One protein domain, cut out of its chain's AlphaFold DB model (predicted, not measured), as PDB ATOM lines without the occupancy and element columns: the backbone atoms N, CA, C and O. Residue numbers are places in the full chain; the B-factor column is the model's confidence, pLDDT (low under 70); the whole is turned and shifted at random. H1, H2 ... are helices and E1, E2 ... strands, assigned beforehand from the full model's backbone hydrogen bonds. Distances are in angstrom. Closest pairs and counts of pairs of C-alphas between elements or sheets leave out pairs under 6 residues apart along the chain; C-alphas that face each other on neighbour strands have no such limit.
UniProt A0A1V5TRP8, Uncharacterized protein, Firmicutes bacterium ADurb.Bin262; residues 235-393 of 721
ATOM      1  N   VAL A 235     -45.288 -24.886 -42.347       94.19
ATOM      2  CA  VAL A 235     -44.673 -25.796 -41.369       94.19
ATOM      3  C   VAL A 235     -45.724 -26.715 -40.759       94.19
ATOM      4  O   VAL A 235     -46.875 -26.317 -40.579       94.19
ATOM      5  N   ALA A 236     -45.335 -27.954 -40.463       93.31
ATOM      6  CA  ALA A 236     -46.169 -28.861 -39.685       93.31
ATOM      7  C   ALA A 236     -46.223 -28.377 -38.231       93.31
ATOM      8  O   ALA A 236     -45.196 -27.996 -37.670       93.31
ATOM      9  N   SER A 237     -47.405 -28.402 -37.627       92.81
ATOM     10  CA  SER A 237     -47.610 -27.967 -36.252       92.81
ATOM     11  C   SER A 237     -48.689 -28.786 -35.564       92.81
ATOM     12  O   SER A 237     -49.625 -29.265 -36.209       92.81
ATOM     13  N   PHE A 238     -48.556 -28.934 -34.251       93.62
ATOM     14  CA  PHE A 238     -49.569 -29.576 -33.426       93.62
ATOM     15  C   PHE A 238     -50.715 -28.609 -33.154       93.62
ATOM     16  O   PHE A 238     -50.519 -27.400 -33.006       93.62
ATOM     17  N   VAL A 239     -51.923 -29.147 -33.055       94.12
ATOM     18  CA  VAL A 239     -53.073 -28.367 -32.603       94.12
ATOM     19  C   VAL A 239     -53.049 -28.309 -31.075       94.12
ATOM     20  O   VAL A 239     -53.235 -29.327 -30.414       94.12
ATOM     21  N   ARG A 240     -52.805 -27.119 -30.522       93.50
ATOM     22  CA  ARG A 240     -52.761 -26.827 -29.078       93.50
ATOM     23  C   ARG A 240     -53.799 -25.744 -28.764       93.50
ATOM     24  O   ARG A 240     -54.130 -24.946 -29.643       93.50
ATOM     25  N   TYR A 241     -54.335 -25.741 -27.547       91.81
ATOM     26  CA  TYR A 241     -55.197 -24.662 -27.053       91.81
ATOM     27  C   TYR A 241     -54.349 -23.632 -26.289       91.81
ATOM     28  O   TYR A 241     -53.185 -23.886 -25.973       91.81
ATOM     29  N   ASN A 242     -54.892 -22.452 -26.002       90.12
ATOM     30  CA  ASN A 242     -54.233 -21.465 -25.152       90.12
ATOM     31  C   ASN A 242     -54.255 -21.949 -23.701       90.12
ATOM     32  O   ASN A 242     -55.317 -22.203 -23.129       90.12
ATOM     33  N   LYS A 243     -53.078 -22.047 -23.088       89.50
ATOM     34  CA  LYS A 243     -52.939 -22.445 -21.694       89.50
ATOM     35  C   LYS A 243     -53.685 -21.436 -20.802       89.50
ATOM     36  O   LYS A 243     -53.425 -20.234 -20.885       89.50
ATOM     37  N   PRO A 244     -54.616 -21.898 -19.950       88.12
ATOM     38  CA  PRO A 244     -55.355 -21.022 -19.052       88.12
ATOM     39  C   PRO A 244     -54.401 -20.231 -18.160       88.12
ATOM     40  O   PRO A 244     -53.426 -20.790 -17.656       88.12
ATOM     41  N   GLY A 245     -54.679 -18.943 -17.963       86.12
ATOM     42  CA  GLY A 245     -53.850 -18.100 -17.105       86.12
ATOM     43  C   GLY A 245     -52.534 -17.623 -17.711       86.12
ATOM     44  O   GLY A 245     -51.731 -17.037 -16.995       86.12
ATOM     45  N   THR A 246     -52.253 -17.913 -18.985       87.56
ATOM     46  CA  THR A 246     -50.978 -17.529 -19.600       87.56
ATOM     47  C   THR A 246     -51.148 -17.031 -21.032       87.56
ATOM     48  O   THR A 246     -52.217 -17.098 -21.639       87.56
ATOM     49  N   ASN A 247     -50.047 -16.537 -21.586       88.25
ATOM     50  CA  ASN A 247     -49.909 -16.122 -22.973       88.25
ATOM     51  C   ASN A 247     -49.240 -17.204 -23.850       88.25
ATOM     52  O   ASN A 247     -48.546 -16.891 -24.816       88.25
ATOM     53  N   ARG A 248     -49.427 -18.489 -23.500       88.44
ATOM     54  CA  ARG A 248     -48.759 -19.647 -24.129       88.44
ATOM     55  C   ARG A 248     -49.721 -20.684 -24.667       88.44
ATOM     56  O   ARG A 248     -50.854 -20.791 -24.206       88.44
ATOM     57  N   ALA A 249     -49.243 -21.504 -25.594       89.81
ATOM     58  CA  ALA A 249     -49.905 -22.758 -25.936       89.81
ATOM     59  C   ALA A 249     -49.821 -23.782 -24.778       89.81
ATOM     60  O   ALA A 249     -48.860 -23.808 -24.011       89.81
ATOM     61  N   SER A 250     -50.833 -24.639 -24.645       91.06
ATOM     62  CA  SER A 250     -50.923 -25.728 -23.660       91.06
ATOM     63  C   SER A 250     -49.897 -26.821 -23.901       91.06
ATOM     64  O   SER A 250     -49.722 -27.207 -25.040       91.06
ATOM     65  N   ASP A 251     -49.280 -27.436 -22.892       90.81
ATOM     66  CA  ASP A 251     -48.364 -28.589 -23.089       90.81
ATOM     67  C   ASP A 251     -49.030 -29.788 -23.799       90.81
ATOM     68  O   ASP A 251     -48.365 -30.607 -24.433       90.81
ATOM     69  N   GLU A 252     -50.358 -29.866 -23.728       94.38
ATOM     70  CA  GLU A 252     -51.180 -30.859 -24.413       94.38
ATOM     71  C   GLU A 252     -51.448 -30.489 -25.875       94.38
ATOM     72  O   GLU A 252     -51.652 -29.322 -26.223       94.38
ATOM     73  N   PHE A 253     -51.525 -31.512 -26.720       95.19
ATOM     74  CA  PHE A 253     -51.970 -31.429 -28.104       95.19
ATOM     75  C   PHE A 253     -53.241 -32.255 -28.314       95.19
ATOM     76  O   PHE A 253     -53.500 -33.223 -27.595       95.19
ATOM     77  N   LEU A 254     -54.025 -31.876 -29.321       97.25
ATOM     78  CA  LEU A 254     -55.191 -32.632 -29.763       97.25
ATOM     79  C   LEU A 254     -54.738 -33.985 -30.323       97.25
ATOM     80  O   LEU A 254     -53.823 -34.038 -31.149       97.25
ATOM     81  N   LEU A 255     -55.362 -35.075 -29.885       97.38
ATOM     82  CA  LEU A 255     -55.088 -36.414 -30.404       97.38
ATOM     83  C   LEU A 255     -55.634 -36.578 -31.832       97.38
ATOM     84  O   LEU A 255     -56.683 -36.033 -32.173       97.38
ATOM     85  N   GLU A 256     -54.938 -37.365 -32.653       97.44
ATOM     86  CA  GLU A 256     -55.298 -37.616 -34.056       97.44
ATOM     87  C   GLU A 256     -56.769 -38.045 -34.214       97.44
ATOM     88  O   GLU A 256     -57.270 -38.937 -33.514       97.44
ATOM     89  N   GLY A 257     -57.474 -37.400 -35.150       95.88
ATOM     90  CA  GLY A 257     -58.873 -37.700 -35.468       95.88
ATOM     91  C   GLY A 257     -59.896 -37.218 -34.431       95.88
ATOM     92  O   GLY A 257     -61.085 -37.523 -34.569       95.88
ATOM     93  N   ARG A 258     -59.467 -36.480 -33.399       96.38
ATOM     94  CA  ARG A 258     -60.366 -35.795 -32.458       96.38
ATOM     95  C   ARG A 258     -60.776 -34.422 -32.980       96.38
ATOM     96  O   ARG A 258     -60.164 -33.855 -33.879       96.38
ATOM     97  N   GLU A 259     -61.863 -33.897 -32.432       94.31
ATOM     98  CA  GLU A 259     -62.414 -32.602 -32.827       94.31
ATOM     99  C   GLU A 259     -61.864 -31.506 -31.909       94.31
ATOM    100  O   GLU A 259     -61.902 -31.644 -30.687       94.31
ATOM    101  N   TYR A 260     -61.397 -30.394 -32.482       93.06
ATOM    102  CA  TYR A 260     -60.987 -29.225 -31.704       93.06
ATOM    103  C   TYR A 260     -62.213 -28.603 -31.013       93.06
ATOM    104  O   TYR A 260     -62.962 -27.832 -31.616       93.06
ATOM    105  N   LYS A 261     -62.440 -28.966 -29.747       92.81
ATOM    106  CA  LYS A 261     -63.520 -28.434 -28.908       92.81
ATOM    107  C   LYS A 261     -62.971 -27.864 -27.610       92.81
ATOM    108  O   LYS A 261     -62.544 -28.608 -26.725       92.81
ATOM    109  N   ILE A 262     -63.044 -26.542 -27.501       92.75
ATOM    110  CA  ILE A 262     -62.701 -25.772 -26.304       92.75
ATOM    111  C   ILE A 262     -63.952 -25.123 -25.701       92.75
ATOM    112  O   ILE A 262     -64.947 -24.911 -26.395       92.75
ATOM    113  N   ASN A 263     -63.899 -24.799 -24.411       91.50
ATOM    114  CA  ASN A 263     -64.944 -24.086 -23.677       91.50
ATOM    115  C   ASN A 263     -64.950 -22.601 -24.068       91.50
ATOM    116  O   ASN A 263     -64.489 -21.735 -23.319       91.50
ATOM    117  N   LEU A 264     -65.447 -22.311 -25.268       90.88
ATOM    118  CA  LEU A 264     -65.589 -20.957 -25.788       90.88
ATOM    119  C   LEU A 264     -67.073 -20.667 -26.066       90.88
ATOM    120  O   LEU A 264     -67.720 -21.483 -26.722       90.88
ATOM    121  N   PRO A 265     -67.629 -19.538 -25.589       90.31
ATOM    122  CA  PRO A 265     -69.003 -19.156 -25.894       90.31
ATOM    123  C   PRO A 265     -69.238 -19.001 -27.401       90.31
ATOM    124  O   PRO A 265     -68.317 -18.694 -28.158       90.31
ATOM    125  N   ASP A 266     -70.487 -19.144 -27.847       89.88
ATOM    126  CA  ASP A 266     -70.836 -18.943 -29.261       89.88
ATOM    127  C   ASP A 266     -70.740 -17.467 -29.690       89.88
ATOM    128  O   ASP A 266     -70.487 -17.187 -30.858       89.88
ATOM    129  N   HIS A 267     -70.898 -16.528 -28.751       89.31
ATOM    130  CA  HIS A 267     -70.825 -15.080 -28.976       89.31
ATOM    131  C   HIS A 267     -69.443 -14.499 -28.645       89.31
ATOM    132  O   HIS A 267     -68.615 -15.139 -27.992       89.31
ATOM    133  N   GLY A 268     -69.176 -13.289 -29.133       87.31
ATOM    134  CA  GLY A 268     -67.873 -12.635 -29.009       87.31
ATOM    135  C   GLY A 268     -67.481 -12.133 -27.618       87.31
ATOM    136  O   GLY A 268     -68.293 -12.158 -26.699       87.31
ATOM    137  N   PRO A 269     -66.240 -11.628 -27.477       91.62
ATOM    138  CA  PRO A 269     -65.728 -11.026 -26.238       91.62
ATOM    139  C   PRO A 269     -66.408  -9.702 -25.837       91.62
ATOM    140  O   PRO A 269     -66.137  -9.192 -24.751       91.62
ATOM    141  N   VAL A 270     -67.250  -9.127 -26.706       94.88
ATOM    142  CA  VAL A 270     -68.002  -7.883 -26.456       94.88
ATOM    143  C   VAL A 270     -68.946  -8.052 -25.266       94.88
ATOM    144  O   VAL A 270     -69.597  -9.083 -25.124       94.88
ATOM    145  N   GLY A 271     -69.067  -7.012 -24.448       94.69
ATOM    146  CA  GLY A 271     -69.800  -7.006 -23.189       94.69
ATOM    147  C   GLY A 271     -68.953  -7.487 -22.015       94.69
ATOM    148  O   GLY A 271     -69.514  -8.025 -21.066       94.69
ATOM    149  N   CYS A 272     -67.621  -7.334 -22.090       93.75
ATOM    150  CA  CYS A 272     -66.678  -7.853 -21.090       93.75
ATOM    151  C   CYS A 272     -66.842  -9.366 -20.839       93.75
ATOM    152  O   CYS A 272     -66.701  -9.843 -19.714       93.75
ATOM    153  N   VAL A 273     -67.162 -10.130 -21.889       92.50
ATOM    154  CA  VAL A 273     -67.417 -11.571 -21.775       92.50
ATOM    155  C   VAL A 273     -66.108 -12.332 -21.594       92.50
ATOM    156  O   VAL A 273     -65.177 -12.199 -22.390       92.50
ATOM    157  N   VAL A 274     -66.094 -13.198 -20.582       91.56
ATOM    158  CA  VAL A 274     -65.009 -14.136 -20.280       91.56
ATOM    159  C   VAL A 274     -65.526 -15.575 -20.190       91.56
ATOM    160  O   VAL A 274     -66.726 -15.826 -20.096       91.56
ATOM    161  N   SER A 275     -64.610 -16.536 -20.244       90.25
ATOM    162  CA  SER A 275     -64.849 -17.974 -20.198       90.25
ATOM    163  C   SER A 275     -63.681 -18.704 -19.537       90.25
ATOM    164  O   SER A 275     -62.522 -18.291 -19.636       90.25
ATOM    165  N   LYS A 276     -63.994 -19.861 -18.946       89.25
ATOM    166  CA  LYS A 276     -63.036 -20.870 -18.471       89.25
ATOM    167  C   LYS A 276     -62.401 -21.587 -19.668       89.25
ATOM    168  O   LYS A 276     -62.719 -22.748 -19.942       89.25
ATOM    169  N   VAL A 277     -61.584 -20.882 -20.445       84.69
ATOM    170  CA  VAL A 277     -60.988 -21.423 -21.677       84.69
ATOM    171  C   VAL A 277     -60.194 -22.700 -21.369       84.69
ATOM    172  O   VAL A 277     -59.543 -22.801 -20.334       84.69
ATOM    173  N   GLY A 278     -60.300 -23.698 -22.248       87.81
ATOM    174  CA  GLY A 278     -59.658 -25.011 -22.114       87.81
ATOM    175  C   GLY A 278     -60.451 -26.119 -22.820       87.81
ATOM    176  O   GLY A 278     -61.517 -25.837 -23.374       87.81
ATOM    177  N   PRO A 279     -59.970 -27.375 -22.815       92.44
ATOM    178  CA  PRO A 279     -60.644 -28.505 -23.445       92.44
ATOM    179  C   PRO A 279     -62.078 -28.708 -22.950       92.44
ATOM    180  O   PRO A 279     -62.316 -28.900 -21.759       92.44
ATOM    181  N   ALA A 280     -63.041 -28.757 -23.872       92.38
ATOM    182  CA  ALA A 280     -64.404 -29.188 -23.551       92.38
ATOM    183  C   ALA A 280     -64.486 -30.705 -23.308       92.38
ATOM    184  O   ALA A 280     -65.406 -31.194 -22.656       92.38
ATOM    185  N   ARG A 281     -63.514 -31.450 -23.848       94.69
ATOM    186  CA  ARG A 281     -63.328 -32.896 -23.684       94.69
ATOM    187  C   ARG A 281     -61.867 -33.172 -23.355       94.69
ATOM    188  O   ARG A 281     -61.085 -33.368 -24.281       94.69
ATOM    189  N   PRO A 282     -61.464 -33.109 -22.078       94.81
ATOM    190  CA  PRO A 282     -60.065 -33.275 -21.690       94.81
ATOM    191  C   PRO A 282     -59.418 -34.561 -22.223       94.81
ATOM    192  O   PRO A 282     -58.239 -34.562 -22.537       94.81
ATOM    193  N   GLU A 283     -60.185 -35.639 -22.404       95.19
ATOM    194  CA  GLU A 283     -59.711 -36.918 -22.945       95.19
ATOM    195  C   GLU A 283     -59.264 -36.882 -24.417       95.19
ATOM    196  O   GLU A 283     -58.591 -37.807 -24.872       95.19
ATOM    197  N   ASP A 284     -59.647 -35.845 -25.167       97.06
ATOM    198  CA  ASP A 284     -59.230 -35.648 -26.559       97.06
ATOM    199  C   ASP A 284     -57.845 -34.976 -26.662       97.06
ATOM    200  O   ASP A 284     -57.298 -34.859 -27.761       97.06
ATOM    201  N   TRP A 285     -57.261 -34.567 -25.531       96.88
ATOM    202  CA  TRP A 285     -56.003 -33.830 -25.440       96.88
ATOM    203  C   TRP A 285     -55.013 -34.577 -24.553       96.88
ATOM    204  O   TRP A 285     -55.387 -35.171 -23.542       96.88
ATOM    205  N   ALA A 286     -53.737 -34.579 -24.930       96.06
ATOM    206  CA  ALA A 286     -52.707 -35.249 -24.144       96.06
ATOM    207  C   ALA A 286     -51.307 -34.707 -24.440       96.06
ATOM    208  O   ALA A 286     -51.060 -34.074 -25.463       96.06
ATOM    209  N   THR A 287     -50.359 -35.021 -23.559       94.56
ATOM    210  CA  THR A 287     -48.918 -34.807 -23.781       94.56
ATOM    211  C   THR A 287     -48.233 -36.012 -24.443       94.56
ATOM    212  O   THR A 287     -47.053 -35.956 -24.786       94.56
ATOM    213  N   GLN A 288     -48.955 -37.126 -24.609       92.56
ATOM    214  CA  GLN A 288     -48.474 -38.376 -25.201       92.56
ATOM    215  C   GLN A 288     -49.527 -38.961 -26.147       92.56
ATOM    216  O   GLN A 288     -50.721 -38.870 -25.883       92.56
ATOM    217  N   GLY A 289     -49.080 -39.617 -27.219       93.88
ATOM    218  CA  GLY A 289     -49.947 -40.182 -28.257       93.88
ATOM    219  C   GLY A 289     -49.607 -39.638 -29.643       93.88
ATOM    220  O   GLY A 289     -48.613 -38.930 -29.800       93.88
ATOM    221  N   MET A 290     -50.416 -39.993 -30.646       95.94
ATOM    222  CA  MET A 290     -50.294 -39.409 -31.985       95.94
ATOM    223  C   MET A 290     -51.020 -38.054 -32.018       95.94
ATOM    224  O   MET A 290     -52.227 -38.031 -31.761       95.94
ATOM    225  N   PRO A 291     -50.313 -36.941 -32.288       95.44
ATOM    226  CA  PRO A 291     -50.918 -35.617 -32.379       95.44
ATOM    227  C   PRO A 291     -51.669 -35.428 -33.698       95.44
ATOM    228  O   PRO A 291     -51.237 -35.913 -34.743       95.44
ATOM    229  N   GLU A 292     -52.732 -34.632 -33.667       96.56
ATOM    230  CA  GLU A 292     -53.303 -34.018 -34.863       96.56
ATOM    231  C   GLU A 292     -52.316 -32.982 -35.425       96.56
ATOM    232  O   GLU A 292     -51.843 -32.089 -34.708       96.56
ATOM    233  N   ILE A 293     -51.996 -33.100 -36.718       94.81
ATOM    234  CA  ILE A 293     -50.998 -32.263 -37.394       94.81
ATOM    235  C   ILE A 293     -51.677 -31.384 -38.441       94.81
ATOM    236  O   ILE A 293     -52.306 -31.867 -39.378       94.81
ATOM    237  N   VAL A 294     -51.445 -30.076 -38.342       94.38
ATOM    238  CA  VAL A 294     -51.879 -29.079 -39.328       94.38
ATOM    239  C   VAL A 294     -50.682 -28.386 -39.972       94.38
ATOM    240  O   VAL A 294     -49.597 -28.321 -39.398       94.38
ATOM    241  N   PHE A 295     -50.873 -27.838 -41.173       95.06
ATOM    242  CA  PHE A 295     -49.837 -27.083 -41.883       95.06
ATOM    243  C   PHE A 295     -50.117 -25.580 -41.801       95.06
ATOM    244  O   PHE A 295     -51.040 -25.082 -42.455       95.06
ATOM    245  N   ARG A 296     -49.306 -24.863 -41.021       95.31
ATOM    246  CA  ARG A 296     -49.431 -23.422 -40.751       95.31
ATOM    247  C   ARG A 296     -48.602 -22.603 -41.726       95.31
ATOM    248  O   ARG A 296     -47.489 -22.998 -42.066       95.31
ATOM    249  N   ASN A 297     -49.156 -21.492 -42.204       97.12
ATOM    250  CA  ASN A 297     -48.438 -20.577 -43.087       97.12
ATOM    251  C   ASN A 297     -47.389 -19.803 -42.281       97.12
ATOM    252  O   ASN A 297     -47.721 -19.213 -41.261       97.12
ATOM    253  N   VAL A 298     -46.140 -19.789 -42.743       95.81
ATOM    254  CA  VAL A 298     -45.050 -19.032 -42.099       95.81
ATOM    255  C   VAL A 298     -44.596 -17.835 -42.932       95.81
ATOM    256  O   VAL A 298     -43.850 -16.988 -42.444       95.81
ATOM    257  N   GLU A 299     -45.055 -17.726 -44.180       97.50
ATOM    258  CA  GLU A 299     -44.779 -16.554 -45.010       97.50
ATOM    259  C   GLU A 299     -45.430 -15.313 -44.393       97.50
ATOM    260  O   GLU A 299     -46.528 -15.391 -43.849       97.50
ATOM    261  N   GLY A 300     -44.756 -14.164 -44.483       97.00
ATOM    262  CA  GLY A 300     -45.255 -12.903 -43.923       97.00
ATOM    263  C   GLY A 300     -45.003 -12.717 -42.425       97.00
ATOM    264  O   GLY A 300     -45.446 -11.716 -41.871       97.00
ATOM    265  N   TYR A 301     -44.285 -13.631 -41.766       97.44
ATOM    266  CA  TYR A 301     -43.825 -13.425 -40.395       97.44
ATOM    267  C   TYR A 301     -42.807 -12.266 -40.312       97.44
ATOM    268  O   TYR A 301     -41.881 -12.199 -41.119       97.44
ATOM    269  N   ILE A 302     -42.966 -11.380 -39.324       97.19
ATOM    270  CA  ILE A 302     -42.080 -10.240 -39.038       97.19
ATOM    271  C   ILE A 302     -41.180 -10.577 -37.848       97.19
ATOM    272  O   ILE A 302     -41.668 -11.082 -36.841       97.19
ATOM    273  N   ALA A 303     -39.875 -10.328 -37.965       95.75
ATOM    274  CA  ALA A 303     -38.945 -10.466 -36.845       95.75
ATOM    275  C   ALA A 303     -39.070  -9.286 -35.873       95.75
ATOM    276  O   ALA A 303     -39.225  -8.163 -36.334       95.75
ATOM    277  N   ARG A 304     -38.887  -9.540 -34.575       92.75
ATOM    278  CA  ARG A 304     -38.885  -8.505 -33.523       92.75
ATOM    279  C   ARG A 304     -37.652  -7.597 -33.587       92.75
ATOM    280  O   ARG A 304     -37.680  -6.385 -33.421       92.75
ATOM    281  N   SER A 305     -36.506  -8.229 -33.798       93.31
ATOM    282  CA  SER A 305     -35.211  -7.566 -33.878       93.31
ATOM    283  C   SER A 305     -34.242  -8.435 -34.667       93.31
ATOM    284  O   SER A 305     -34.482  -9.630 -34.893       93.31
ATOM    285  N   TYR A 306     -33.131  -7.842 -35.102       94.38
ATOM    286  CA  TYR A 306     -32.049  -8.586 -35.733       94.38
ATOM    287  C   TYR A 306     -30.669  -8.074 -35.337       94.38
ATOM    288  O   TYR A 306     -30.476  -6.915 -34.963       94.38
ATOM    289  N   HIS A 307     -29.703  -8.965 -35.496       94.19
ATOM    290  CA  HIS A 307     -28.288  -8.782 -35.247       94.19
ATOM    291  C   HIS A 307     -27.483  -9.345 -36.414       94.19
ATOM    292  O   HIS A 307     -27.954 -10.205 -37.167       94.19
ATOM    293  N   VAL A 308     -26.247  -8.882 -36.527       93.31
ATOM    294  CA  VAL A 308     -25.219  -9.504 -37.365       93.31
ATOM    295  C   VAL A 308     -24.259 -10.303 -36.488       93.31
ATOM    296  O   VAL A 308     -24.247 -10.172 -35.266       93.31
ATOM    297  N   ASN A 309     -23.431 -11.141 -37.100       87.94
ATOM    298  CA  ASN A 309     -22.459 -11.980 -36.406       87.94
ATOM    299  C   ASN A 309     -21.241 -11.171 -35.894       87.94
ATOM    300  O   ASN A 309     -20.095 -11.429 -36.272       87.94
ATOM    301  N   ASP A 310     -21.499 -10.194 -35.019       88.06
ATOM    302  CA  ASP A 310     -20.515  -9.377 -34.308       88.06
ATOM    303  C   ASP A 310     -20.787  -9.370 -32.793       88.06
ATOM    304  O   ASP A 310     -21.315  -8.401 -32.253       88.06
ATOM    305  N   PRO A 311     -20.394 -10.420 -32.054       83.50
ATOM    306  CA  PRO A 311     -20.690 -10.510 -30.625       83.50
ATOM    307  C   PRO A 311     -20.006  -9.432 -29.765       83.50
ATOM    308  O   PRO A 311     -20.326  -9.315 -28.587       83.50
ATOM    309  N   GLU A 312     -19.045  -8.677 -30.311       83.25
ATOM    310  CA  GLU A 312     -18.358  -7.610 -29.572       83.25
ATOM    311  C   GLU A 312     -19.137  -6.294 -29.618       83.25
ATOM    312  O   GLU A 312     -19.225  -5.610 -28.598       83.25
ATOM    313  N   ASN A 313     -19.716  -5.954 -30.773       81.81
ATOM    314  CA  ASN A 313     -20.405  -4.674 -30.976       81.81
ATOM    315  C   ASN A 313     -21.932  -4.808 -31.093       81.81
ATOM    316  O   ASN A 313     -22.636  -3.831 -30.864       81.81
ATOM    317  N   ASP A 314     -22.438  -5.999 -31.409       87.38
ATOM    318  CA  ASP A 314     -23.856  -6.310 -31.617       87.38
ATOM    319  C   ASP A 314     -24.223  -7.650 -30.941       87.38
ATOM    320  O   ASP A 314     -24.556  -8.634 -31.608       87.38
ATOM    321  N   PRO A 315     -24.079  -7.743 -29.604       89.06
ATOM    322  CA  PRO A 315     -24.355  -8.972 -28.873       89.06
ATOM    323  C   PRO A 315     -25.837  -9.353 -28.962       89.06
ATOM    324  O   PRO A 315     -26.713  -8.505 -28.827       89.06
ATOM    325  N   VAL A 316     -26.107 -10.651 -29.117       90.81
ATOM    326  CA  VAL A 316     -27.471 -11.195 -29.144       90.81
ATOM    327  C   VAL A 316     -27.938 -11.505 -27.714       90.81
ATOM    328  O   VAL A 316     -27.255 -12.261 -27.009       90.81
ATOM    329  N   PRO A 317     -29.099 -11.000 -27.267       89.31
ATOM    330  CA  PRO A 317     -29.612 -11.247 -25.925       89.31
ATOM    331  C   PRO A 317     -30.343 -12.596 -25.856       89.31
ATOM    332  O   PRO A 317     -31.561 -12.664 -25.745       89.31
ATOM    333  N   PHE A 318     -29.603 -13.709 -25.863       88.31
ATOM    334  CA  PHE A 318     -30.176 -15.070 -25.858       88.31
ATOM    335  C   PHE A 318     -31.067 -15.421 -24.643       88.31
ATOM    336  O   PHE A 318     -31.672 -16.493 -24.630       88.31
ATOM    337  N   GLY A 319     -31.140 -14.564 -23.621       86.00
ATOM    338  CA  GLY A 319     -32.093 -14.694 -22.514       86.00
ATOM    339  C   GLY A 319     -33.487 -14.131 -22.817       86.00
ATOM    340  O   GLY A 319     -34.422 -14.404 -22.070       86.00
ATOM    341  N   ASP A 320     -33.639 -13.383 -23.908       85.31
ATOM    342  CA  ASP A 320     -34.831 -12.600 -24.218       85.31
ATOM    343  C   ASP A 320     -35.506 -13.064 -25.522       85.31
ATOM    344  O   ASP A 320     -35.403 -12.439 -26.575       85.31
ATOM    345  N   GLY A 321     -36.203 -14.199 -25.459       86.12
ATOM    346  CA  GLY A 321     -36.981 -14.765 -26.561       86.12
ATOM    347  C   GLY A 321     -36.319 -15.902 -27.332       86.12
ATOM    348  O   GLY A 321     -35.360 -16.558 -26.904       86.12
ATOM    349  N   VAL A 322     -36.898 -16.165 -28.501       88.69
ATOM    350  CA  VAL A 322     -36.486 -17.224 -29.424       88.69
ATOM    351  C   VAL A 322     -35.691 -16.613 -30.567       88.69
ATOM    352  O   VAL A 322     -36.183 -15.711 -31.240       88.69
ATOM    353  N   PHE A 323     -34.508 -17.162 -30.849       92.38
ATOM    354  CA  PHE A 323     -33.636 -16.671 -31.916       92.38
ATOM    355  C   PHE A 323     -33.404 -17.706 -33.013       92.38
ATOM    356  O   PHE A 323     -33.277 -18.906 -32.758       92.38
ATOM    357  N   PHE A 324     -33.282 -17.219 -34.243       94.62
ATOM    358  CA  PHE A 324     -32.914 -18.003 -35.413       94.62
ATOM    359  C   PHE A 324     -31.672 -17.417 -36.070       94.62
ATOM    360  O   PHE A 324     -31.546 -16.204 -36.216       94.62
ATOM    361  N   ARG A 325     -30.766 -18.292 -36.509       95.50
ATOM    362  CA  ARG A 325     -29.628 -17.940 -37.357       95.50
ATOM    363  C   ARG A 325     -29.908 -18.355 -38.788       95.50
ATOM    364  O   ARG A 325     -30.254 -19.512 -39.036       95.50
ATOM    365  N   LYS A 326     -29.675 -17.448 -39.727       96.56
ATOM    366  CA  LYS A 326     -29.693 -17.763 -41.154       96.56
ATOM    367  C   LYS A 326     -28.396 -18.464 -41.548       96.56
ATOM    368  O   LYS A 326     -27.322 -18.109 -41.072       96.56
ATOM    369  N   LYS A 327     -28.483 -19.493 -42.391       95.62
ATOM    370  CA  LYS A 327     -27.314 -20.211 -42.914       95.62
ATOM    371  C   LYS A 327     -27.611 -20.854 -44.261       95.62
ATOM    372  O   LYS A 327     -28.728 -21.314 -44.498       95.62
ATOM    373  N   PHE A 328     -26.597 -20.952 -45.110       96.25
ATOM    374  CA  PHE A 328     -26.675 -21.779 -46.309       96.25
ATOM    375  C   PHE A 328     -26.474 -23.255 -45.955       96.25
ATOM    376  O   PHE A 328     -25.585 -23.621 -45.180       96.25
ATOM    377  N   THR A 329     -27.315 -24.117 -46.512       94.38
ATOM    378  CA  THR A 329     -27.109 -25.564 -46.515       94.38
ATOM    379  C   THR A 329     -25.982 -25.943 -47.492       94.38
ATOM    380  O   THR A 329     -25.606 -25.129 -48.338       94.38
ATOM    381  N   PRO A 330     -25.426 -27.170 -47.422       94.12
ATOM    382  CA  PRO A 330     -24.381 -27.611 -48.355       94.12
ATOM    383  C   PRO A 330     -24.778 -27.539 -49.840       94.12
ATOM    384  O   PRO A 330     -23.915 -27.380 -50.696       94.12
ATOM    385  N   ASP A 331     -26.074 -27.641 -50.146       93.31
ATOM    386  CA  ASP A 331     -26.668 -27.492 -51.480       93.31
ATOM    387  C   ASP A 331     -26.979 -26.030 -51.867       93.31
ATOM    388  O   ASP A 331     -27.524 -25.778 -52.938       93.31
ATOM    389  N   GLY A 332     -26.607 -25.055 -51.031       92.81
ATOM    390  CA  GLY A 332     -26.716 -23.622 -51.324       92.81
ATOM    391  C   GLY A 332     -28.084 -23.003 -51.030       92.81
ATOM    392  O   GLY A 332     -28.324 -21.854 -51.399       92.81
ATOM    393  N   LYS A 333     -28.988 -23.719 -50.353       94.75
ATOM    394  CA  LYS A 333     -30.296 -23.196 -49.945       94.75
ATOM    395  C   LYS A 333     -30.179 -22.413 -48.637       94.75
ATOM    396  O   LYS A 333     -29.605 -22.898 -47.666       94.75
ATOM    397  N   LEU A 334     -30.759 -21.215 -48.584       96.81
ATOM    398  CA  LEU A 334     -30.823 -20.428 -47.351       96.81
ATOM    399  C   LEU A 334     -31.920 -20.969 -46.422       96.81
ATOM    400  O   LEU A 334     -33.077 -21.117 -46.821       96.81
ATOM    401  N   VAL A 335     -31.555 -21.260 -45.176       97.25
ATOM    402  CA  VAL A 335     -32.468 -21.732 -44.128       97.25
ATOM    403  C   VAL A 335     -32.256 -20.949 -42.839       97.25
ATOM    404  O   VAL A 335     -31.151 -20.482 -42.564       97.25
ATOM    405  N   SER A 336     -33.300 -20.863 -42.022       96.69
ATOM    406  CA  SER A 336     -33.203 -20.352 -40.657       96.69
ATOM    407  C   SER A 336     -33.201 -21.514 -39.685       96.69
ATOM    408  O   SER A 336     -34.059 -22.395 -39.755       96.69
ATOM    409  N   VAL A 337     -32.236 -21.519 -38.773       95.06
ATOM    410  CA  VAL A 337     -32.090 -22.557 -37.754       95.06
ATOM    411  C   VAL A 337     -32.225 -21.941 -36.384       95.06
ATOM    412  O   VAL A 337     -31.499 -21.001 -36.057       95.06
ATOM    413  N   ARG A 338     -33.148 -22.485 -35.593       92.56
ATOM    414  CA  ARG A 338     -33.327 -22.065 -34.209       92.56
ATOM    415  C   ARG A 338     -32.029 -22.282 -33.436       92.56
ATOM    416  O   ARG A 338     -31.399 -23.335 -33.537       92.56
ATOM    417  N   ILE A 339     -31.645 -21.271 -32.673       88.44
ATOM    418  CA  ILE A 339     -30.499 -21.302 -31.773       88.44
ATOM    419  C   ILE A 339     -31.024 -21.606 -30.364       88.44
ATOM    420  O   ILE A 339     -32.073 -21.073 -29.995       88.44
ATOM    421  N   PRO A 340     -30.323 -22.425 -29.559       82.88
ATOM    422  CA  PRO A 340     -30.649 -22.564 -28.146       82.88
ATOM    423  C   PRO A 340     -30.670 -21.196 -27.451       82.88
ATOM    424  O   PRO A 340     -29.665 -20.485 -27.454       82.88
ATOM    425  N   SER A 341     -31.810 -20.843 -26.865       77.88
ATOM    426  CA  SER A 341     -31.989 -19.680 -25.996       77.88
ATOM    427  C   SER A 341     -32.367 -20.151 -24.592       77.88
ATOM    428  O   SER A 341     -32.886 -21.253 -24.421       77.88
ATOM    429  N   THR A 342     -32.062 -19.347 -23.574       75.44
ATOM    430  CA  THR A 342     -32.408 -19.652 -22.171       75.44
ATOM    431  C   THR A 342     -33.701 -18.970 -21.739       75.44
ATOM    432  O   THR A 342     -33.973 -18.887 -20.544       75.44
ATOM    433  N   SER A 343     -34.449 -18.417 -22.693       69.38
ATOM    434  CA  SER A 343     -35.657 -17.667 -22.402       69.38
ATOM    435  C   SER A 343     -36.809 -18.596 -22.057       69.38
ATOM    436  O   SER A 343     -36.984 -19.646 -22.673       69.38
ATOM    437  N   ASP A 344     -37.612 -18.166 -21.098       70.88
ATOM    438  CA  ASP A 344     -38.952 -18.678 -20.877       70.88
ATOM    439  C   ASP A 344     -39.961 -18.073 -21.866       70.88
ATOM    440  O   ASP A 344     -41.101 -18.513 -21.852       70.88
ATOM    441  N   LYS A 345     -39.584 -17.098 -22.717       72.06
ATOM    442  CA  LYS A 345     -40.393 -16.463 -23.784       72.06
ATOM    443  C   LYS A 345     -40.464 -17.290 -25.088       72.06
ATOM    444  O   LYS A 345     -39.500 -17.962 -25.454       72.06
ATOM    445  N   GLY A 346     -41.593 -17.190 -25.800       66.69
ATOM    446  CA  GLY A 346     -41.968 -18.005 -26.969       66.69
ATOM    447  C   GLY A 346     -42.539 -19.392 -26.627       66.69
ATOM    448  O   GLY A 346     -42.206 -19.983 -25.602       66.69
ATOM    449  N   ASP A 347     -43.432 -19.930 -27.458       71.69
ATOM    450  CA  ASP A 347     -43.987 -21.277 -27.238       71.69
ATOM    451  C   ASP A 347     -42.907 -22.372 -27.357       71.69
ATOM    452  O   ASP A 347     -41.801 -22.103 -27.829       71.69
ATOM    453  N   ASP A 348     -43.203 -23.611 -26.923       63.97
ATOM    454  CA  ASP A 348     -42.279 -24.760 -27.010       63.97
ATOM    455  C   ASP A 348     -41.945 -25.125 -28.462       63.97
ATOM    456  O   ASP A 348     -42.404 -26.121 -29.032       63.97
ATOM    457  N   ILE A 349     -41.105 -24.319 -29.089       74.06
ATOM    458  CA  ILE A 349     -40.492 -24.638 -30.358       74.06
ATOM    459  C   ILE A 349     -39.457 -25.729 -30.061       74.06
ATOM    460  O   ILE A 349     -38.732 -25.640 -29.063       74.06
ATOM    461  N   PRO A 350     -39.315 -26.758 -30.909       74.50
ATOM    462  CA  PRO A 350     -38.257 -27.746 -30.746       74.50
ATOM    463  C   PRO A 350     -36.864 -27.087 -30.670       74.50
ATOM    464  O   PRO A 350     -36.602 -26.136 -31.413       74.50
ATOM    465  N   PRO A 351     -35.940 -27.553 -29.800       71.88
ATOM    466  CA  PRO A 351     -34.578 -27.003 -29.668       71.88
ATOM    467  C   PRO A 351     -33.822 -26.888 -30.990       71.88
ATOM    468  O   PRO A 351     -33.067 -25.945 -31.204       71.88
ATOM    469  N   LEU A 352     -34.065 -27.835 -31.896       77.88
ATOM    470  CA  LEU A 352     -33.534 -27.840 -33.248       77.88
ATOM    471  C   LEU A 352     -34.700 -27.810 -34.229       77.88
ATOM    472  O   LEU A 352     -35.318 -28.833 -34.511       77.88
ATOM    473  N   LEU A 353     -34.971 -26.623 -34.756       89.31
ATOM    474  CA  LEU A 353     -35.936 -26.401 -35.822       89.31
ATOM    475  C   LEU A 353     -35.222 -25.728 -36.992       89.31
ATOM    476  O   LEU A 353     -34.459 -24.781 -36.801       89.31
ATOM    477  N   THR A 354     -35.457 -26.230 -38.201       93.81
ATOM    478  CA  THR A 354     -34.983 -25.619 -39.445       93.81
ATOM    479  C   THR A 354     -36.183 -25.300 -40.315       93.81
ATOM    480  O   THR A 354     -37.017 -26.170 -40.556       93.81
ATOM    481  N   VAL A 355     -36.248 -24.069 -40.804       95.19
ATOM    482  CA  VAL A 355     -37.309 -23.591 -41.690       95.19
ATOM    483  C   VAL A 355     -36.693 -23.005 -42.956       95.19
ATOM    484  O   VAL A 355     -35.608 -22.414 -42.931       95.19
ATOM    485  N   ASP A 356     -37.365 -23.224 -44.083       96.69
ATOM    486  CA  ASP A 356     -36.971 -22.663 -45.371       96.69
ATOM    487  C   ASP A 356     -36.986 -21.135 -45.286       96.69
ATOM    488  O   ASP A 356     -38.027 -20.561 -44.993       96.69
ATOM    489  N   SER A 357     -35.841 -20.498 -45.534       97.00
ATOM    490  CA  SER A 357     -35.654 -19.044 -45.466       97.00
ATOM    491  C   SER A 357     -35.238 -18.480 -46.835       97.00
ATOM    492  O   SER A 357     -34.565 -17.457 -46.934       97.00
ATOM    493  N   SER A 358     -35.611 -19.172 -47.918       94.94
ATOM    494  CA  SER A 358     -35.190 -18.859 -49.288       94.94
ATOM    495  C   SER A 358     -36.024 -17.795 -50.007       94.94
ATOM    496  O   SER A 358     -35.790 -17.567 -51.196       94.94
ATOM    497  N   MET A 359     -36.993 -17.142 -49.350       94.94
ATOM    498  CA  MET A 359     -37.609 -15.966 -49.973       94.94
ATOM    499  C   MET A 359     -36.573 -14.851 -50.140       94.94
ATOM    500  O   MET A 359     -35.675 -14.672 -49.321       94.94
ATOM    501  N   GLU A 360     -36.699 -14.084 -51.214       91.06
ATOM    502  CA  GLU A 360     -35.780 -12.983 -51.467       91.06
ATOM    503  C   GLU A 360     -36.067 -11.804 -50.526       91.06
ATOM    504  O   GLU A 360     -37.205 -11.337 -50.426       91.06
ATOM    505  N   ILE A 361     -35.022 -11.314 -49.852       96.62
ATOM    506  CA  ILE A 361     -35.021  -9.986 -49.226       96.62
ATOM    507  C   ILE A 361     -34.691  -8.975 -50.334       96.62
ATOM    508  O   ILE A 361     -33.646  -9.141 -50.974       96.62
ATOM    509  N   PRO A 362     -35.514  -7.932 -50.556       98.00
ATOM    510  CA  PRO A 362     -35.260  -6.935 -51.594       98.00
ATOM    511  C   PRO A 362     -33.847  -6.348 -51.501       98.00
ATOM    512  O   PRO A 362     -33.427  -5.909 -50.429       98.00
ATOM    513  N   ALA A 363     -33.121  -6.301 -52.625       97.50
ATOM    514  CA  ALA A 363     -31.727  -5.837 -52.674       97.50
ATOM    515  C   ALA A 363     -31.537  -4.434 -52.075       97.50
ATOM    516  O   ALA A 363     -30.518  -4.157 -51.448       97.50
ATOM    517  N   ARG A 364     -32.545  -3.570 -52.224       97.75
ATOM    518  CA  ARG A 364     -32.606  -2.252 -51.594       97.75
ATOM    519  C   ARG A 364     -32.514  -2.318 -50.070       97.75
ATOM    520  O   ARG A 364     -31.685  -1.623 -49.498       97.75
ATOM    521  N   LEU A 365     -33.297  -3.187 -49.431       98.12
ATOM    522  CA  LEU A 365     -33.290  -3.349 -47.974       98.12
ATOM    523  C   LEU A 365     -32.006  -4.031 -47.483       98.12
ATOM    524  O   LEU A 365     -31.527  -3.724 -46.394       98.12
ATOM    525  N   LYS A 366     -31.411  -4.919 -48.297       96.62
ATOM    526  CA  LYS A 366     -30.147  -5.589 -47.951       96.62
ATOM    527  C   LYS A 366     -29.010  -4.611 -47.665       96.62
ATOM    528  O   LYS A 366     -28.200  -4.872 -46.779       96.62
ATOM    529  N   LYS A 367     -28.990  -3.464 -48.352       96.56
ATOM    530  CA  LYS A 367     -27.973  -2.416 -48.177       96.56
ATOM    531  C   LYS A 367     -27.806  -1.965 -46.731       96.56
ATOM    532  O   LYS A 367     -26.687  -1.674 -46.328       96.56
ATOM    533  N   LEU A 368     -28.873  -1.998 -45.927       95.31
ATOM    534  CA  LEU A 368     -28.799  -1.638 -44.509       95.31
ATOM    535  C   LEU A 368     -27.794  -2.486 -43.722       95.31
ATOM    536  O   LEU A 368     -27.229  -1.982 -42.759       95.31
ATOM    537  N   TYR A 369     -27.538  -3.738 -44.116       94.50
ATOM    538  CA  TYR A 369     -26.477  -4.556 -43.516       94.50
ATOM    539  C   TYR A 369     -25.297  -4.815 -44.459       94.50
ATOM    540  O   TYR A 369     -24.171  -4.901 -43.982       94.50
ATOM    541  N   THR A 370     -25.500  -4.902 -45.777       95.62
ATOM    542  CA  THR A 370     -24.405  -5.194 -46.721       95.62
ATOM    543  C   THR A 370     -23.481  -4.002 -46.978       95.62
ATOM    544  O   THR A 370     -22.357  -4.204 -47.428       95.62
ATOM    545  N   ASP A 371     -23.919  -2.768 -46.723       94.56
ATOM    546  CA  ASP A 371     -23.046  -1.593 -46.873       94.56
ATOM    547  C   ASP A 371     -22.128  -1.409 -45.647       94.56
ATOM    548  O   ASP A 371     -21.125  -0.696 -45.714       94.56
ATOM    549  N   GLU A 372     -22.426  -2.094 -44.537       90.81
ATOM    550  CA  GLU A 372     -21.539  -2.185 -43.380       90.81
ATOM    551  C   GLU A 372     -20.515  -3.318 -43.543       90.81
ATOM    552  O   GLU A 372     -20.793  -4.384 -44.094       90.81
ATOM    553  N   VAL A 373     -19.308  -3.096 -43.019       89.31
ATOM    554  CA  VAL A 373     -18.205  -4.061 -43.088       89.31
ATOM    555  C   VAL A 373     -18.069  -4.786 -41.756       89.31
ATOM    556  O   VAL A 373     -17.939  -4.159 -40.706       89.31
ATOM    557  N   ASN A 374     -18.010  -6.114 -41.812       88.38
ATOM    558  CA  ASN A 374     -17.651  -6.944 -40.677       88.38
ATOM    559  C   ASN A 374     -16.198  -6.648 -40.263       88.38
ATOM    560  O   ASN A 374     -15.270  -6.952 -41.024       88.38
ATOM    561  N   PRO A 375     -15.962  -6.115 -39.050       85.75
ATOM    562  CA  PRO A 375     -14.628  -5.705 -38.624       85.75
ATOM    563  C   PRO A 375     -13.656  -6.887 -38.482       85.75
ATOM    564  O   PRO A 375     -12.445  -6.692 -38.563       85.75
ATOM    565  N   LYS A 376     -14.158  -8.117 -38.304       86.50
ATOM    566  CA  LYS A 376     -13.338  -9.329 -38.145       86.50
ATOM    567  C   LYS A 376     -12.901  -9.928 -39.477       86.50
ATOM    568  O   LYS A 376     -11.818 -10.501 -39.557       86.50
ATOM    569  N   THR A 377     -13.737  -9.835 -40.510       88.81
ATOM    570  CA  THR A 377     -13.466 -10.463 -41.818       88.81
ATOM    571  C   THR A 377     -13.050  -9.465 -42.895       88.81
ATOM    572  O   THR A 377     -12.504  -9.880 -43.919       88.81
ATOM    573  N   GLY A 378     -13.303  -8.167 -42.691       90.38
ATOM    574  CA  GLY A 378     -13.076  -7.114 -43.682       90.38
ATOM    575  C   GLY A 378     -14.027  -7.179 -44.882       90.38
ATOM    576  O   GLY A 378     -13.759  -6.546 -45.902       90.38
ATOM    577  N   LYS A 379     -15.111  -7.961 -44.793       91.94
ATOM    578  CA  LYS A 379     -16.115  -8.137 -45.851       91.94
ATOM    579  C   LYS A 379     -17.467  -7.557 -45.426       91.94
ATOM    580  O   LYS A 379     -17.734  -7.513 -44.227       91.94
ATOM    581  N   PRO A 380     -18.325  -7.161 -46.379       94.12
ATOM    582  CA  PRO A 380     -19.742  -6.916 -46.128       94.12
ATOM    583  C   PRO A 380     -20.419  -8.031 -45.330       94.12
ATOM    584  O   PRO A 380     -20.089  -9.204 -45.535       94.12
ATOM    585  N   TRP A 381     -21.385  -7.679 -44.481       95.12
ATOM    586  CA  TRP A 381     -22.267  -8.670 -43.859       95.12
ATOM    587  C   TRP A 381     -23.128  -9.374 -44.913       95.12
ATOM    588  O   TRP A 381     -23.664  -8.730 -45.815       95.12
ATOM    589  N   GLY A 382     -23.265 -10.694 -44.795       94.31
ATOM    590  CA  GLY A 382     -24.123 -11.518 -45.646       94.31
ATOM    591  C   GLY A 382     -25.433 -11.924 -44.969       94.31
ATOM    592  O   GLY A 382     -25.623 -11.748 -43.767       94.31
ATOM    593  N   ASP A 383     -26.340 -12.529 -45.739       94.75
ATOM    594  CA  ASP A 383     -27.592 -13.071 -45.196       94.75
ATOM    595  C   ASP A 383     -27.336 -14.124 -44.100       94.75
ATOM    596  O   ASP A 383     -28.119 -14.219 -43.163       94.75
ATOM    597  N   ASP A 384     -26.255 -14.906 -44.196       94.12
ATOM    598  CA  ASP A 384     -25.852 -15.956 -43.247       94.12
ATOM    599  C   ASP A 384     -25.085 -15.445 -42.010       94.12
ATOM    600  O   ASP A 384     -24.741 -16.219 -41.104       94.12
ATOM    601  N   ASP A 385     -24.879 -14.129 -41.931       94.88
ATOM    602  CA  ASP A 385     -24.439 -13.447 -40.717       94.88
ATOM    603  C   ASP A 385     -25.612 -13.006 -39.830       94.88
ATOM    604  O   ASP A 385     -25.383 -12.601 -38.692       94.88
ATOM    605  N   ILE A 386     -26.858 -13.092 -40.312       96.25
ATOM    606  CA  ILE A 386     -28.032 -12.590 -39.590       96.25
ATOM    607  C   ILE A 386     -28.500 -13.577 -38.514       96.25
ATOM    608  O   ILE A 386     -28.722 -14.771 -38.764       96.25
ATOM    609  N   ILE A 387     -28.738 -13.033 -37.321       95.88
ATOM    610  CA  ILE A 387     -29.470 -13.662 -36.220       95.88
ATOM    611  C   ILE A 387     -30.672 -12.776 -35.894       95.88
ATOM    612  O   ILE A 387     -30.518 -11.566 -35.801       95.88
ATOM    613  N   TYR A 388     -31.865 -13.338 -35.727       95.06
ATOM    614  CA  TYR A 388     -33.076 -12.545 -35.492       95.06
ATOM    615  C   TYR A 388     -34.021 -13.196 -34.486       95.06
ATOM    616  O   TYR A 388     -34.002 -14.419 -34.310       95.06
ATOM    617  N   LYS A 389     -34.829 -12.362 -33.826       93.00
ATOM    618  CA  LYS A 389     -35.783 -12.755 -32.785       93.00
ATOM    619  C   LYS A 389     -37.169 -13.048 -33.375       93.00
ATOM    620  O   LYS A 389     -37.672 -12.298 -34.213       93.00
ATOM    621  N   CYS A 390     -37.778 -14.144 -32.925       89.44
ATOM    622  CA  CYS A 390     -39.030 -14.715 -33.435       89.44
ATOM    623  C   CYS A 390     -40.186 -14.753 -32.416       89.44
ATOM    624  O   CYS A 390     -41.161 -15.450 -32.661       89.44
ATOM    625  N   ASP A 391     -40.101 -14.035 -31.296       88.06
ATOM    626  CA  ASP A 391     -41.242 -13.850 -30.385       88.06
ATOM    627  C   ASP A 391     -41.713 -12.394 -30.454       88.06
ATOM    628  O   ASP A 391     -41.363 -11.585 -29.599       88.06
ATOM    629  N   THR A 392     -42.397 -12.040 -31.547       91.81
ATOM    630  CA  THR A 392     -42.825 -10.658 -31.835       91.81
ATOM    631  C   THR A 392     -44.170 -10.356 -31.190       91.81
ATOM    632  O   THR A 392     -45.128 -11.105 -31.390       91.81
ATOM    633  N   SER A 393     -44.259  -9.269 -30.423       89.88
ATOM    634  CA  SER A 393     -45.513  -8.821 -29.810       89.88
ATOM    635  C   SER A 393     -46.316  -7.927 -30.769       89.88
ATOM    636  O   SER A 393     -45.778  -7.359 -31.722       89.88
TER     637      SER A 393
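Overview. This is residues 235 to 393 of the 721 residues of an uncharacterized protein of Firmicutes bacterium ADurb.Bin262 (UniProt A0A1V5TRP8). The domain has little regular structure: two loop-rich lobes, one around the strongly twisted sheet E5 E4 E3 E6, the other holding hairpin E1 and E2 with loops from residues 239 to 292, of which 266 to 272 stick out. The printed part has 159 residues, with six strands and one helix in the order E1 E2 E3 E4 E5 H1 E6, both sheets antiparallel, class mixed. It is loose, radius of gyration of the C-alphas 19.8 A, spanning 60 by 38 by 29 A.

Along the chain. Find C-alpha 235 at (-44.673, -25.796, -41.369), beginning E1, residues 235 to 238. Next come E2, 293 to 297; E3, 323 to 328, 16.8 A long; E4, 334 to 339; E5, 354 to 356; H1, 363 to 370; and E6, 387 to 389, ending at (-35.783, -12.755, -32.785).

Arrangement. In E1 and E2, find N 237 and O 294 at 2.8 A. E3 E4 E5 is a meander, each strand the antiparallel neighbour of the one before: N 325 and O 337 are 2.8 A apart, N 355 and O 336 2.9 A. E6 is antiparallel to E3, with N 324 and O 388 at 2.9 A. H1 is not on this sheet; 1 of 4 O i to N i+4 pairs and 5 of 5 O i to N i+3 pairs are within hydrogen-bond range.

Size, cuts and confidence. The farthest C-alphas, Asp 266 and Gly 378, are 60.7 A apart. The printed part has no cut; E1 to E2, E2 to E3, E4 to E5 and H1 to E6 are long links. Residues 343, 346 and 348 have pLDDT under 70.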